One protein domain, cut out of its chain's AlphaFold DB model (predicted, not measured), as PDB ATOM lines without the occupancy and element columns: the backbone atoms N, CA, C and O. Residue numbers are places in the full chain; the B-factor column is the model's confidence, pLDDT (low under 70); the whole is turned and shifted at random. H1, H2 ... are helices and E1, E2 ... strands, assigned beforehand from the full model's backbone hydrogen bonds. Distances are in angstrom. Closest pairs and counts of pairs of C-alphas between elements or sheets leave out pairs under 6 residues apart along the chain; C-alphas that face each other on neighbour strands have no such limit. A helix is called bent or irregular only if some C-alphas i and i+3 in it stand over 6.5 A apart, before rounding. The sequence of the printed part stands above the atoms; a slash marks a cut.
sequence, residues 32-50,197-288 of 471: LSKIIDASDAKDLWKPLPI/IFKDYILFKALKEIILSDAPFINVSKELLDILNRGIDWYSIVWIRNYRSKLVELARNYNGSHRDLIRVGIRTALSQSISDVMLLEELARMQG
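This is residues 32 to 50 and 197 to 288 of the 471 residues of the protein "NurA domain protein" of Vulcanisaeta distributa (strain DSM 14429 / JCM 11212 / NBRC 100878 / IC-017) (UniProt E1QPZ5). The longest helix, H3, runs through the middle of a helical body, with H4 and H6 packed along it, both running opposite ways to it, and H5 packed along H6 but apart from H3. The short H1 packs on H3 and H6, H7 stands steeply at the first end of H3, and past E1 a short arm sticks out with residues 48 to 50 and adds to the length. The printed part has 111 residues, mostly helix, with seven named helices and one named strand in the order H1, H2, E1, H3, H4, H5, H6, H7. It is compact, with a radius of gyration of the C-alphas of 14.1 A, and elongated, spanning 48 by 31 by 21 A.

H3, residues 197 to 213, is the hub, touching four helices. H4, residues 222 to 233, forms a helical hairpin with it at a shallow tilt of 29 degrees, opposite ways; their closest C-alphas, of Tyr 201 and Ile 232, are 4.6 A apart. H6, residues 259 to 270, touches H3 at a shallow tilt of 21 degrees, opposite ways, closest at the C-alphas of Asp 200 and Ala 269, 5.8 A. H5, residues 241 to 253, forms a helical hairpin with H6 at a shallow tilt of 19 degrees, closest at the C-alphas of Ala 251 and Arg 263, 4.6 A. H3 and H5 are apart. H4 and H5 are close but not clearly touching, closest at the C-alphas of Ile 227 and Tyr 243, 7.2 A. H7, residues 276 to 286, touches H3 at residues 197 to 199 alone, at a steep tilt of 60 degrees, the same way; the closest C-alphas, of Lys 199 and Asp 276, are 5.2 A apart. H1, residues 32 to 36, touches H3 and H6, with the C-alpha of Ile 35 6.4 A from that of Ala 206 and 6.3 A from that of Leu 261. H2, residues 40 to 43, is near H7. E1, residues 45 to 47, pairs with no named strand. Every O i to N i+4 pair is within hydrogen-bond range in H1, H3, H4, H5, H6 and H7; H2 is too short for one.

H3 is 24.5 A long, from C-alpha 197 at (167.787, 270.810, 236.382). H5 measures 18.2 A, H6 16.7 A, H4 16.0 A and H7 15.2 A, ending at C-alpha 286 at (171.645, 270.346, 216.790). H1, 6.1 A, begins at C-alpha 32 at (168.453, 262.156, 222.558). E1 measures 6.9 A. H2, 6.5 A, is only just irregular: C-alphas 40 and 43 are 6.54 A apart.

The two C-alphas farthest apart, of Ile 50 and Asn 253, are 49.0 A apart. Residues 51 to 196 are not printed, and C-alphas 50 and 197 across this cut are 27.6 A apart. Of the links that are printed whole, none is long. The mean pLDDT of the printed part is 85.3; residues 32 to 42 and residue 217 are under 70.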
ATOM      1  N   LEU A  32     168.749 260.888 221.893       63.97
ATOM      2  CA  LEU A  32     168.453 262.156 222.558       63.97
ATOM      3  C   LEU A  32     167.840 263.163 221.582       63.97
ATOM      4  O   LEU A  32     166.807 263.738 221.905       63.97
ATOM      5  N   SER A  33     168.391 263.291 220.372       64.44
ATOM      6  CA  SER A  33     167.851 264.188 219.342       64.44
ATOM      7  C   SER A  33     166.364 263.945 219.060       64.44
ATOM      8  O   SER A  33     165.565 264.870 219.129       64.44
ATOM      9  N   LYS A  34     165.967 262.679 218.879       66.56
ATOM     10  CA  LYS A  34     164.571 262.289 218.612       66.56
ATOM     11  C   LYS A  34     163.618 262.569 219.774       66.56
ATOM     12  O   LYS A  34     162.449 262.854 219.544       66.56
ATOM     13  N   ILE A  35     164.092 262.442 221.014       68.50
ATOM     14  CA  ILE A  35     163.287 262.750 222.206       68.50
ATOM     15  C   ILE A  35     163.103 264.260 222.323       68.50
ATOM     16  O   ILE A  35     162.029 264.723 222.691       68.50
ATOM     17  N   ILE A  36     164.142 265.029 222.001       67.69
ATOM     18  CA  ILE A  36     164.119 266.474 222.183       67.69
ATOM     19  C   ILE A  36     163.362 267.179 221.047       67.69
ATOM     20  O   ILE A  36     162.659 268.154 221.318       67.69
ATOM     21  N   ASP A  37     163.393 266.640 219.823       65.94
ATOM     22  CA  ASP A  37     162.590 267.113 218.682       65.94
ATOM     23  C   ASP A  37     161.074 267.069 218.942       65.94
ATOM     24  O   ASP A  37     160.324 267.840 218.338       65.94
ATOM     25  N   ALA A  38     160.631 266.192 219.848       57.12
ATOM     26  CA  ALA A  38     159.237 266.040 220.258       57.12
ATOM     27  C   ALA A  38     158.789 267.053 221.331       57.12
ATOM     28  O   ALA A  38     157.655 266.959 221.789       57.12
ATOM     29  N   SER A  39     159.658 267.993 221.733       61.66
ATOM     30  CA  SER A  39     159.395 268.958 222.806       61.66
ATOM     31  C   SER A  39     159.636 270.417 222.414       61.66
ATOM     32  O   SER A  39     160.354 270.707 221.456       61.66
ATOM     33  N   ASP A  40     159.125 271.352 223.223       59.97
ATOM     34  CA  ASP A  40     159.369 272.810 223.126       59.97
ATOM     35  C   ASP A  40     160.851 273.235 223.315       59.97
ATOM     36  O   ASP A  40     161.159 274.408 223.537       59.97
ATOM     37  N   ALA A  41     161.809 272.309 223.263       68.44
ATOM     38  CA  ALA A  41     163.235 272.594 223.400       68.44
ATOM     39  C   ALA A  41     163.834 273.367 222.209       68.44
ATOM     40  O   ALA A  41     164.966 273.844 222.302       68.44
ATOM     41  N   LYS A  42     163.089 273.516 221.104       69.81
ATOM     42  CA  LYS A  42     163.523 274.259 219.907       69.81
ATOM     43  C   LYS A  42     163.854 275.725 220.195       69.81
ATOM     44  O   LYS A  42     164.817 276.232 219.638       69.81
ATOM     45  N   ASP A  43     163.136 276.344 221.128       79.88
ATOM     46  CA  ASP A  43     163.347 277.749 221.508       79.88
ATOM     47  C   ASP A  43     164.192 277.901 222.780       79.88
ATOM     48  O   ASP A  43     164.249 278.983 223.379       79.88
ATOM     49  N   LEU A  44     164.799 276.805 223.253       89.12
ATOM     50  CA  LEU A  44     165.561 276.806 224.492       89.12
ATOM     51  C   LEU A  44     166.821 277.646 224.368       89.12
ATOM     52  O   LEU A  44     167.072 278.450 225.255       89.12
ATOM     53  N   TRP A  45     167.609 277.462 223.315       92.31
ATOM     54  CA  TRP A  45     168.769 278.301 223.065       92.31
ATOM     55  C   TRP A  45     168.375 279.489 222.199       92.31
ATOM     56  O   TRP A  45     167.612 279.378 221.243       92.31
ATOM     57  N   LYS A  46     168.927 280.645 222.541       90.75
ATOM     58  CA  LYS A  46     168.780 281.884 221.792       90.75
ATOM     59  C   LYS A  46     170.171 282.431 221.489       90.75
ATOM     60  O   LYS A  46     171.063 282.301 222.335       90.75
ATOM     61  N   PRO A  47     170.382 283.049 220.316       89.62
ATOM     62  CA  PRO A  47     171.600 283.803 220.059       89.62
ATOM     63  C   PRO A  47     171.836 284.831 221.167       89.62
ATOM     64  O   PRO A  47     170.879 285.360 221.743       89.62
ATOM     65  N   LEU A  48     173.105 285.121 221.463       88.56
ATOM     66  CA  LEU A  48     173.412 286.211 222.381       88.56
ATOM     67  C   LEU A  48     172.861 287.529 221.811       88.56
ATOM     68  O   LEU A  48     172.931 287.742 220.596       88.56
ATOM     69  N   PRO A  49     172.310 288.414 222.661       80.06
ATOM     70  CA  PRO A  49     171.907 289.736 222.211       80.06
ATOM     71  C   PRO A  49     173.113 290.501 221.647       80.06
ATOM     72  O   PRO A  49     174.261 290.180 221.946       80.06
ATOM     73  N   ILE A  50     172.869 291.530 220.829       73.19
ATOM     74  CA  ILE A  50     173.945 292.427 220.385       73.19
ATOM     75  C   ILE A  50     174.440 293.185 221.617       73.19
ATOM     76  O   ILE A  50     173.745 294.044 222.157       73.19
ATOM     77  N   ILE A 197     169.042 270.081 236.209       94.38
ATOM     78  CA  ILE A 197     167.787 270.810 236.382       94.38
ATOM     79  C   ILE A 197     167.103 270.983 235.025       94.38
ATOM     80  O   ILE A 197     165.927 270.636 234.886       94.38
ATOM     81  N   PHE A 198     167.842 271.470 234.022       92.38
ATOM     82  CA  PHE A 198     167.341 271.589 232.650       92.38
ATOM     83  C   PHE A 198     167.095 270.213 232.041       92.38
ATOM     84  O   PHE A 198     166.071 270.002 231.395       92.38
ATOM     85  N   LYS A 199     167.993 269.259 232.287       90.75
ATOM     86  CA  LYS A 199     167.907 267.887 231.798       90.75
ATOM     87  C   LYS A 199     166.624 267.218 232.250       90.75
ATOM     88  O   LYS A 199     165.884 266.708 231.412       90.75
ATOM     89  N   ASP A 200     166.349 267.237 233.548       90.62
ATOM     90  CA  ASP A 200     165.130 266.653 234.093       90.62
ATOM     91  C   ASP A 200     163.905 267.386 233.530       90.62
ATOM     92  O   ASP A 200     163.008 266.744 232.989       90.62
ATOM     93  N   TYR A 201     163.902 268.723 233.537       90.50
ATOM     94  CA  TYR A 201     162.783 269.506 233.005       90.50
ATOM     95  C   TYR A 201     162.457 269.160 231.540       90.50
ATOM     96  O   TYR A 201     161.316 268.823 231.223       90.50
ATOM     97  N   ILE A 202     163.456 269.203 230.651       88.38
ATOM     98  CA  ILE A 202     163.291 268.960 229.210       88.38
ATOM     99  C   ILE A 202     162.856 267.520 228.962       88.38
ATOM    100  O   ILE A 202     161.885 267.288 228.245       88.38
ATOM    101  N   LEU A 203     163.541 266.545 229.571       89.81
ATOM    102  CA  LEU A 203     163.248 265.134 229.326       89.81
ATOM    103  C   LEU A 203     161.875 264.738 229.862       89.81
ATOM    104  O   LEU A 203     161.141 264.050 229.161       89.81
ATOM    105  N   PHE A 204     161.492 265.164 231.069       91.81
ATOM    106  CA  PHE A 204     160.172 264.824 231.602       91.81
ATOM    107  C   PHE A 204     159.041 265.537 230.862       91.81
ATOM    108  O   PHE A 204     157.980 264.936 230.679       91.81
ATOM    109  N   LYS A 205     159.269 266.762 230.376       89.62
ATOM    110  CA  LYS A 205     158.310 267.458 229.514       89.62
ATOM    111  C   LYS A 205     158.130 266.726 228.178       89.62
ATOM    112  O   LYS A 205     157.001 266.380 227.844       89.62
ATOM    113  N   ALA A 206     159.229 266.374 227.508       88.75
ATOM    114  CA  ALA A 206     159.206 265.597 226.267       88.75
ATOM    115  C   ALA A 206     158.515 264.235 226.445       88.75
ATOM    116  O   ALA A 206     157.637 263.861 225.674       88.75
ATOM    117  N   LEU A 207     158.866 263.493 227.504       90.75
ATOM    118  CA  LEU A 207     158.235 262.209 227.825       90.75
ATOM    119  C   LEU A 207     156.726 262.361 228.036       90.75
ATOM    120  O   LEU A 207     155.958 261.531 227.559       90.75
ATOM    121  N   LYS A 208     156.293 263.413 228.737       91.38
ATOM    122  CA  LYS A 208     154.874 263.696 228.956       91.38
ATOM    123  C   LYS A 208     154.143 263.994 227.652       91.38
ATOM    124  O   LYS A 208     153.063 263.449 227.453       91.38
ATOM    125  N   GLU A 209     154.719 264.804 226.775       89.50
ATOM    126  CA  GLU A 209     154.130 265.143 225.473       89.50
ATOM    127  C   GLU A 209     153.987 263.904 224.578       89.50
ATOM    128  O   GLU A 209     152.891 263.639 224.087       89.50
ATOM    129  N   ILE A 210     155.035 263.079 224.473       88.56
ATOM    130  CA  ILE A 210     155.020 261.820 223.704       88.56
ATOM    131  C   ILE A 210     153.987 260.825 224.266       88.56
ATOM    132  O   ILE A 210     153.271 260.158 223.524       88.56
ATOM    133  N   ILE A 211     153.888 260.694 225.592       89.56
ATOM    134  CA  ILE A 211     152.910 259.784 226.208       89.56
ATOM    135  C   ILE A 211     151.481 260.280 225.968       89.56
ATOM    136  O   ILE A 211     150.585 259.470 225.732       89.56
ATOM    137  N   LEU A 212     151.259 261.595 226.025       88.88
ATOM    138  CA  LEU A 212     149.949 262.191 225.779       88.88
ATOM    139  C   LEU A 212     149.540 262.127 224.303       88.88
ATOM    140  O   LEU A 212     148.348 262.001 224.037       88.88
ATOM    141  N   SER A 213     150.477 262.151 223.349       85.38
ATOM    142  CA  SER A 213     150.140 261.927 221.935       85.38
ATOM    143  C   SER A 213     149.662 260.498 221.666       85.38
ATOM    144  O   SER A 213     148.818 260.295 220.798       85.38
ATOM    145  N   ASP A 214     150.133 259.525 222.450       83.81
ATOM    146  CA  ASP A 214     149.668 258.134 222.390       83.81
ATOM    147  C   ASP A 214     148.341 257.916 223.150       83.81
ATOM    148  O   ASP A 214     147.741 256.848 223.025       83.81
ATOM    149  N   ALA A 215     147.837 258.905 223.905       76.94
ATOM    150  CA  ALA A 215     146.644 258.782 224.756       76.94
ATOM    151  C   ALA A 215     145.365 258.256 224.065       76.94
ATOM    152  O   ALA A 215     144.586 257.584 224.741       76.94
ATOM    153  N   PRO A 216     145.116 258.477 222.756       73.25
ATOM    154  CA  PRO A 216     143.995 257.827 222.069       73.25
ATOM    155  C   PRO A 216     144.104 256.291 222.012       73.25
ATOM    156  O   PRO A 216     143.104 255.611 221.795       73.25
ATOM    157  N   PHE A 217     145.307 255.745 222.201       67.75
ATOM    158  CA  PHE A 217     145.640 254.330 222.033       67.75
ATOM    159  C   PHE A 217     146.105 253.649 223.330       67.75
ATOM    160  O   PHE A 217     146.185 252.420 223.378       67.75
ATOM    161  N   ILE A 218     146.397 254.416 224.388       77.06
ATOM    162  CA  ILE A 218     146.824 253.904 225.699       77.06
ATOM    163  C   ILE A 218     146.069 254.587 226.844       77.06
ATOM    164  O   ILE A 218     145.783 255.780 226.803       77.06
ATOM    165  N   ASN A 219     145.796 253.848 227.921       78.50
ATOM    166  CA  ASN A 219     145.196 254.432 229.120       78.50
ATOM    167  C   ASN A 219     146.251 255.212 229.925       78.50
ATOM    168  O   ASN A 219     147.117 254.618 230.572       78.50
ATOM    169  N   VAL A 220     146.178 256.544 229.895       83.94
ATOM    170  CA  VAL A 220     147.065 257.425 230.668       83.94
ATOM    171  C   VAL A 220     146.469 257.652 232.058       83.94
ATOM    172  O   VAL A 220     145.535 258.431 232.240       83.94
ATOM    173  N   SER A 221     147.018 256.973 233.068       86.88
ATOM    174  CA  SER A 221     146.542 257.102 234.446       86.88
ATOM    175  C   SER A 221     146.948 258.438 235.088       86.88
ATOM    176  O   SER A 221     147.982 259.032 234.769       86.88
ATOM    177  N   LYS A 222     146.166 258.893 236.077       87.94
ATOM    178  CA  LYS A 222     146.509 260.069 236.899       87.94
ATOM    179  C   LYS A 222     147.851 259.897 237.621       87.94
ATOM    180  O   LYS A 222     148.594 260.861 237.765       87.94
ATOM    181  N   GLU A 223     148.162 258.678 238.054       88.25
ATOM    182  CA  GLU A 223     149.432 258.354 238.707       88.25
ATOM    183  C   GLU A 223     150.626 258.524 237.760       88.25
ATOM    184  O   GLU A 223     151.648 259.078 238.157       88.25
ATOM    185  N   LEU A 224     150.490 258.109 236.496       88.50
ATOM    186  CA  LEU A 224     151.517 258.323 235.480       88.50
ATOM    187  C   LEU A 224     151.770 259.817 235.254       88.50
ATOM    188  O   LEU A 224     152.921 260.255 235.241       88.50
ATOM    189  N   LEU A 225     150.704 260.612 235.132       90.88
ATOM    190  CA  LEU A 225     150.833 262.061 234.969       90.88
ATOM    191  C   LEU A 225     151.472 262.727 236.189       90.88
ATOM    192  O   LEU A 225     152.308 263.609 236.018       90.88
ATOM    193  N   ASP A 226     151.124 262.296 237.401       91.38
ATOM    194  CA  ASP A 226     151.741 262.782 238.640       91.38
ATOM    195  C   ASP A 226     153.247 262.494 238.670       91.38
ATOM    196  O   ASP A 226     154.038 263.386 238.972       91.38
ATOM    197  N   ILE A 227     153.670 261.288 238.276       91.38
ATOM    198  CA  ILE A 227     155.095 260.951 238.174       91.38
ATOM    199  C   ILE A 227     155.787 261.911 237.198       91.38
ATOM    200  O   ILE A 227     156.757 262.561 237.568       91.38
ATOM    201  N   LEU A 228     155.275 262.067 235.979       92.75
ATOM    202  CA  LEU A 228     155.909 262.928 234.976       92.75
ATOM    203  C   LEU A 228     155.944 264.401 235.407       92.75
ATOM    204  O   LEU A 228     156.968 265.058 235.236       92.75
ATOM    205  N   ASN A 229     154.873 264.904 236.027       92.75
ATOM    206  CA  ASN A 229     154.826 266.266 236.564       92.75
ATOM    207  C   ASN A 229     155.865 266.481 237.667       92.75
ATOM    208  O   ASN A 229     156.570 267.481 237.640       92.75
ATOM    209  N   ARG A 230     156.052 265.523 238.584       92.31
ATOM    210  CA  ARG A 230     157.131 265.603 239.585       92.31
ATOM    211  C   ARG A 230     158.510 265.648 238.933       92.31
ATOM    212  O   ARG A 230     159.385 266.340 239.429       92.31
ATOM    213  N   GLY A 231     158.705 264.947 237.820       91.56
ATOM    214  CA  GLY A 231     159.916 265.056 237.008       91.56
ATOM    215  C   GLY A 231     160.153 266.462 236.445       91.56
ATOM    216  O   GLY A 231     161.280 266.958 236.434       91.56
ATOM    217  N   ILE A 232     159.075 267.123 236.019       91.69
ATOM    218  CA  ILE A 232     159.101 268.498 235.506       91.69
ATOM    219  C   ILE A 232     159.342 269.502 236.637       91.69
ATOM    220  O   ILE A 232     160.141 270.417 236.452       91.69
ATOM    221  N   ASP A 233     158.716 269.319 237.800       91.38
ATOM    222  CA  ASP A 233     158.685 270.301 238.891       91.38
ATOM    223  C   ASP A 233     159.814 270.131 239.908       91.38
ATOM    224  O   ASP A 233     160.287 271.117 240.475       91.38
ATOM    225  N   TRP A 234     160.279 268.903 240.140       91.94
ATOM    226  CA  TRP A 234     161.311 268.599 241.130       91.94
ATOM    227  C   TRP A 234     162.667 268.362 240.471       91.94
ATOM    228  O   TRP A 234     162.768 268.043 239.287       91.94
ATOM    229  N   TYR A 235     163.725 268.519 241.252       90.00
ATOM    230  CA  TYR A 235     165.092 268.177 240.894       90.00
ATOM    231  C   TYR A 235     165.647 267.198 241.924       90.00
ATOM    232  O   TYR A 235     165.447 267.364 243.126       90.00
ATOM    233  N   SER A 236     166.358 266.172 241.467       82.56
ATOM    234  CA  SER A 236     166.984 265.208 242.363       82.56
ATOM    235  C   SER A 236     168.368 264.817 241.877       82.56
ATOM    236  O   SER A 236     168.537 264.420 240.726       82.56
ATOM    237  N   ILE A 237     169.350 264.830 242.783       72.62
ATOM    238  CA  ILE A 237     170.661 264.231 242.503       72.62
ATOM    239  C   ILE A 237     170.476 262.727 242.287       72.62
ATOM    240  O   ILE A 237     170.900 262.194 241.273       72.62
ATOM    241  N   VAL A 238     169.777 262.041 243.195       72.19
ATOM    242  CA  VAL A 238     169.397 260.634 243.032       72.19
ATOM    243  C   VAL A 238     167.908 260.505 243.298       72.19
ATOM    244  O   VAL A 238     167.478 260.511 244.451       72.19
ATOM    245  N   TRP A 239     167.132 260.343 242.224       80.25
ATOM    246  CA  TRP A 239     165.686 260.156 242.304       80.25
ATOM    247  C   TRP A 239     165.301 259.141 243.384       80.25
ATOM    248  O   TRP A 239     165.855 258.033 243.453       80.25
ATOM    249  N   ILE A 240     164.321 259.533 244.202       85.12
ATOM    250  CA  ILE A 240     163.792 258.762 245.331       85.12
ATOM    251  C   ILE A 240     163.458 257.344 244.872       85.12
ATOM    252  O   ILE A 240     162.846 257.159 243.821       85.12
ATOM    253  N   ARG A 241     163.837 256.337 245.671       87.69
ATOM    254  CA  ARG A 241     163.762 254.913 245.295       87.69
ATOM    255  C   ARG A 241     162.414 254.527 244.685       87.69
ATOM    256  O   ARG A 241     162.406 253.918 243.625       87.69
ATOM    257  N   ASN A 242     161.307 254.902 245.327       87.44
ATOM    258  CA  ASN A 242     159.963 254.595 244.832       87.44
ATOM    259  C   ASN A 242     159.701 255.230 243.453       87.44
ATOM    260  O   ASN A 242     159.310 254.549 242.513       87.44
ATOM    261  N   TYR A 243     160.006 256.521 243.308       89.44
ATOM    262  CA  TYR A 243     159.849 257.241 242.045       89.44
ATOM    263  C   TYR A 243     160.704 256.633 240.924       89.44
ATOM    264  O   TYR A 243     160.215 256.362 239.828       89.44
ATOM    265  N   ARG A 244     161.967 256.318 241.226       91.12
ATOM    266  CA  ARG A 244     162.874 255.639 240.297       91.12
ATOM    267  C   ARG A 244     162.336 254.270 239.871       91.12
ATOM    268  O   ARG A 244     162.379 253.962 238.685       91.12
ATOM    269  N   SER A 245     161.831 253.462 240.805       92.00
ATOM    270  CA  SER A 245     161.238 252.155 240.489       92.00
ATOM    271  C   SER A 245     160.049 252.288 239.540       92.00
ATOM    272  O   SER A 245     159.999 251.569 238.547       92.00
ATOM    273  N   LYS A 246     159.155 253.252 239.791       92.38
ATOM    274  CA  LYS A 246     157.987 253.522 238.941       92.38
ATOM    275  C   LYS A 246     158.373 253.931 237.520       92.38
ATOM    276  O   LYS A 246     157.790 253.451 236.557       92.38
ATOM    277  N   LEU A 247     159.402 254.766 237.369       92.75
ATOM    278  CA  LEU A 247     159.927 255.116 236.047       92.75
ATOM    279  C   LEU A 247     160.553 253.917 235.328       92.75
ATOM    280  O   LEU A 247     160.336 253.726 234.135       92.75
ATOM    281  N   VAL A 248     161.309 253.079 236.039       93.25
ATOM    282  CA  VAL A 248     161.878 251.853 235.456       93.25
ATOM    283  C   VAL A 248     160.775 250.885 235.021       93.25
ATOM    284  O   VAL A 248     160.890 250.264 233.964       93.25
ATOM    285  N   GLU A 249     159.711 250.763 235.806       93.75
ATOM    286  CA  GLU A 249     158.538 249.963 235.462       93.75
ATOM    287  C   GLU A 249     157.829 250.508 234.218       93.75
ATOM    288  O   GLU A 249     157.592 249.751 233.277       93.75
ATOM    289  N   LEU A 250     157.605 251.825 234.157       91.38
ATOM    290  CA  LEU A 250     157.071 252.501 232.976       91.38
ATOM    291  C   LEU A 250     157.917 252.195 231.734       91.38
ATOM    292  O   LEU A 250     157.384 251.742 230.726       91.38
ATOM    293  N   ALA A 251     159.242 252.341 231.808       91.50
ATOM    294  CA  ALA A 251     160.130 252.024 230.689       91.50
ATOM    295  C   ALA A 251     160.004 250.555 230.230       91.50
ATOM    296  O   ALA A 251     160.079 250.252 229.036       91.50
ATOM    297  N   ARG A 252     159.813 249.608 231.155       92.00
ATOM    298  CA  ARG A 252     159.678 248.182 230.814       92.00
ATOM    299  C   ARG A 252     158.343 247.880 230.143       92.00
ATOM    300  O   ARG A 252     158.347 247.224 229.094       92.00
ATOM    301  N   ASN A 253     157.262 248.390 230.725       90.62
ATOM    302  CA  ASN A 253     155.890 247.978 230.438       90.62
ATOM    303  C   ASN A 253     155.186 248.846 229.390       90.62
ATOM    304  O   ASN A 253     154.157 248.429 228.868       90.62
ATOM    305  N   TYR A 254     155.727 250.019 229.050       88.81
ATOM    306  CA  TYR A 254     155.128 250.882 228.035       88.81
ATOM    307  C   TYR A 254     155.024 250.170 226.676       88.81
ATOM    308  O   TYR A 254     155.997 249.584 226.184       88.81
ATOM    309  N   ASN A 255     153.833 250.226 226.080       87.69
ATOM    310  CA  ASN A 255     153.450 249.526 224.853       87.69
ATOM    311  C   ASN A 255     152.882 250.455 223.761       87.69
ATOM    312  O   ASN A 255     152.379 249.950 222.763       87.69
ATOM    313  N   GLY A 256     152.976 251.779 223.935       86.25
ATOM    314  CA  GLY A 256     152.594 252.763 222.916       86.25
ATOM    315  C   GLY A 256     153.538 252.786 221.706       86.25
ATOM    316  O   GLY A 256     154.596 252.140 221.705       86.25
ATOM    317  N   SER A 257     153.177 253.567 220.686       86.38
ATOM    318  CA  SER A 257     153.912 253.733 219.419       86.38
ATOM    319  C   SER A 257     155.362 254.152 219.630       86.38
ATOM    320  O   SER A 257     156.249 253.765 218.869       86.38
ATOM    321  N   HIS A 258     155.623 254.917 220.689       87.12
ATOM    322  CA  HIS A 258     156.934 255.496 220.976       87.12
ATOM    323  C   HIS A 258     157.740 254.730 222.038       87.12
ATOM    324  O   HIS A 258     158.623 255.298 222.685       87.12
ATOM    325  N   ARG A 259     157.483 253.428 222.222       88.06
ATOM    326  CA  ARG A 259     158.105 252.583 223.262       88.06
ATOM    327  C   ARG A 259     159.614 252.732 223.419       88.06
ATOM    328  O   ARG A 259     160.094 252.864 224.547       88.06
ATOM    329  N   ASP A 260     160.365 252.720 222.325       85.75
ATOM    330  CA  ASP A 260     161.825 252.813 222.399       85.75
ATOM    331  C   ASP A 260     162.300 254.213 222.811       85.75
ATOM    332  O   ASP A 260     163.248 254.334 223.590       85.75
ATOM    333  N   LEU A 261     161.597 255.268 222.383       85.75
ATOM    334  CA  LEU A 261     161.883 256.646 222.797       85.75
ATOM    335  C   LEU A 261     161.604 256.841 224.288       85.75
ATOM    336  O   LEU A 261     162.452 257.385 224.993       85.75
ATOM    337  N   ILE A 262     160.478 256.329 224.797       89.31
ATOM    338  CA  ILE A 262     160.147 256.387 226.230       89.31
ATOM    339  C   ILE A 262     161.205 255.668 227.069       89.31
ATOM    340  O   ILE A 262     161.693 256.205 228.066       89.31
ATOM    341  N   ARG A 263     161.623 254.473 226.643       89.44
ATOM    342  CA  ARG A 263     162.681 253.702 227.313       89.44
ATOM    343  C   ARG A 263     163.988 254.461 227.405       89.44
ATOM    344  O   ARG A 263     164.598 254.504 228.476       89.44
ATOM    345  N   VAL A 264     164.430 255.031 226.290       86.19
ATOM    346  CA  VAL A 264     165.686 255.774 226.258       86.19
ATOM    347  C   VAL A 264     165.560 257.073 227.043       86.19
ATOM    348  O   VAL A 264     166.436 257.342 227.859       86.19
ATOM    349  N   GLY A 265     164.463 257.819 226.909       88.50
ATOM    350  CA  GLY A 265     164.245 259.067 227.642       88.50
ATOM    351  C   GLY A 265     164.243 258.875 229.151       88.50
ATOM    352  O   GLY A 265     164.957 259.588 229.855       88.50
ATOM    353  N   ILE A 266     163.560 257.845 229.656       91.00
ATOM    354  CA  ILE A 266     163.590 257.505 231.085       91.00
ATOM    355  C   ILE A 266     165.002 257.107 231.526       91.00
ATOM    356  O   ILE A 266     165.476 257.555 232.572       91.00
ATOM    357  N   ARG A 267     165.706 256.284 230.739       88.81
ATOM    358  CA  ARG A 267     167.083 255.882 231.060       88.81
ATOM    359  C   ARG A 267     168.024 257.089 231.120       88.81
ATOM    360  O   ARG A 267     168.867 257.145 232.011       88.81
ATOM    361  N   THR A 268     167.880 258.037 230.202       86.56
ATOM    362  CA  THR A 268     168.652 259.286 230.161       86.56
ATOM    363  C   THR A 268     168.321 260.189 231.350       86.56
ATOM    364  O   THR A 268     169.238 260.682 232.015       86.56
ATOM    365  N   ALA A 269     167.038 260.360 231.680       88.44
ATOM    366  CA  ALA A 269     166.602 261.149 232.832       88.44
ATOM    367  C   ALA A 269     167.195 260.592 234.136       88.44
ATOM    368  O   ALA A 269     167.806 261.321 234.918       88.44
ATOM    369  N   LEU A 270     167.143 259.270 234.319       88.81
ATOM    370  CA  LEU A 270     167.715 258.593 235.485       88.81
ATOM    371  C   LEU A 270     169.253 258.508 235.474       88.81
ATOM    372  O   LEU A 270     169.849 258.193 236.508       88.81
ATOM    373  N   SER A 271     169.902 258.768 234.335       86.12
ATOM    374  CA  SER A 271     171.356 258.670 234.207       86.12
ATOM    375  C   SER A 271     172.067 259.752 235.014       86.12
ATOM    376  O   SER A 271     171.807 260.945 234.854       86.12
ATOM    377  N   GLN A 272     173.022 259.327 235.839       84.12
ATOM    378  CA  GLN A 272     173.845 260.236 236.635       84.12
ATOM    379  C   GLN A 272     175.047 260.796 235.883       84.12
ATOM    380  O   GLN A 272     175.563 261.842 236.268       84.12
ATOM    381  N   SER A 273     175.458 260.133 234.801       82.50
ATOM    382  CA  SER A 273     176.579 260.570 233.971       82.50
ATOM    383  C   SER A 273     176.215 261.689 233.001       82.50
ATOM    384  O   SER A 273     177.116 262.320 232.473       82.50
ATOM    385  N   ILE A 274     174.923 261.933 232.758       85.25
ATOM    386  CA  ILE A 274     174.450 262.984 231.851       85.25
ATOM    387  C   ILE A 274     174.032 264.189 232.696       85.25
ATOM    388  O   ILE A 274     173.093 264.082 233.495       85.25
ATOM    389  N   SER A 275     174.746 265.303 232.525       89.12
ATOM    390  CA  SER A 275     174.474 266.605 233.146       89.12
ATOM    391  C   SER A 275     173.695 267.537 232.213       89.12
ATOM    392  O   SER A 275     173.513 267.239 231.028       89.12
ATOM    393  N   ASP A 276     173.276 268.685 232.747       92.12
ATOM    394  CA  ASP A 276     172.755 269.803 231.956       92.12
ATOM    395  C   ASP A 276     173.758 270.234 230.883       92.12
ATOM    396  O   ASP A 276     173.383 270.345 229.724       92.12
ATOM    397  N   VAL A 277     175.040 270.379 231.237       91.00
ATOM    398  CA  VAL A 277     176.112 270.785 230.307       91.00
ATOM    399  C   VAL A 277     176.153 269.870 229.080       91.00
ATOM    400  O   VAL A 277     176.139 270.357 227.955       91.00
ATOM    401  N   MET A 278     176.132 268.547 229.280       88.19
ATOM    402  CA  MET A 278     176.165 267.583 228.172       88.19
ATOM    403  C   MET A 278     174.909 267.652 227.298       88.19
ATOM    404  O   MET A 278     175.011 267.632 226.074       88.19
ATOM    405  N   LEU A 279     173.723 267.714 227.916       88.00
ATOM    406  CA  LEU A 279     172.463 267.772 227.172       88.00
ATOM    407  C   LEU A 279     172.347 269.075 226.373       88.00
ATOM    408  O   LEU A 279     171.938 269.065 225.213       88.00
ATOM    409  N   LEU A 280     172.671 270.197 227.009       90.69
ATOM    410  CA  LEU A 280     172.530 271.522 226.423       90.69
ATOM    411  C   LEU A 280     173.561 271.765 225.323       90.69
ATOM    412  O   LEU A 280     173.223 272.431 224.348       90.69
ATOM    413  N   GLU A 281     174.763 271.198 225.438       89.31
ATOM    414  CA  GLU A 281     175.770 271.237 224.375       89.31
ATOM    415  C   GLU A 281     175.296 270.492 223.123       89.31
ATOM    416  O   GLU A 281     175.364 271.025 222.014       89.31
ATOM    417  N   GLU A 282     174.743 269.289 223.297       85.31
ATOM    418  CA  GLU A 282     174.152 268.530 222.192       85.31
ATOM    419  C   GLU A 282     173.025 269.323 221.519       85.31
ATOM    420  O   GLU A 282     172.957 269.405 220.292       85.31
ATOM    421  N   LEU A 283     172.174 269.964 222.323       86.50
ATOM    422  CA  LEU A 283     171.077 270.781 221.819       86.50
ATOM    423  C   LEU A 283     171.543 272.007 221.043       86.50
ATOM    424  O   LEU A 283     171.006 272.283 219.970       86.50
ATOM    425  N   ALA A 284     172.547 272.717 221.554       88.88
ATOM    426  CA  ALA A 284     173.137 273.854 220.861       88.88
ATOM    427  C   ALA A 284     173.689 273.417 219.497       88.88
ATOM    428  O   ALA A 284     173.390 274.043 218.478       88.88
ATOM    429  N   ARG A 285     174.406 272.285 219.455       86.31
ATOM    430  CA  ARG A 285     174.948 271.711 218.216       86.31
ATOM    431  C   ARG A 285     173.852 271.362 217.211       86.31
ATOM    432  O   ARG A 285     173.977 271.725 216.044       86.31
ATOM    433  N   MET A 286     172.785 270.693 217.649       82.19
ATOM    434  CA  MET A 286     171.645 270.346 216.790       82.19
ATOM    435  C   MET A 286     170.962 271.582 216.194       82.19
ATOM    436  O   MET A 286     170.533 271.554 215.044       82.19
ATOM    437  N   GLN A 287     170.882 272.668 216.963       85.06
ATOM    438  CA  GLN A 287     170.275 273.933 216.539       85.06
ATOM    439  C   GLN A 287     171.247 274.830 215.752       85.06
ATOM    440  O   GLN A 287     170.871 275.921 215.329       85.06
ATOM    441  N   GLY A 288     172.497 274.397 215.549       87.44
ATOM    442  CA  GLY A 288     173.531 275.193 214.886       87.44
ATOM    443  C   GLY A 288     173.980 276.420 215.689       87.44
ATOM    444  O   GLY A 288     174.572 277.342 215.125       87.44
TER     445      GLY A 288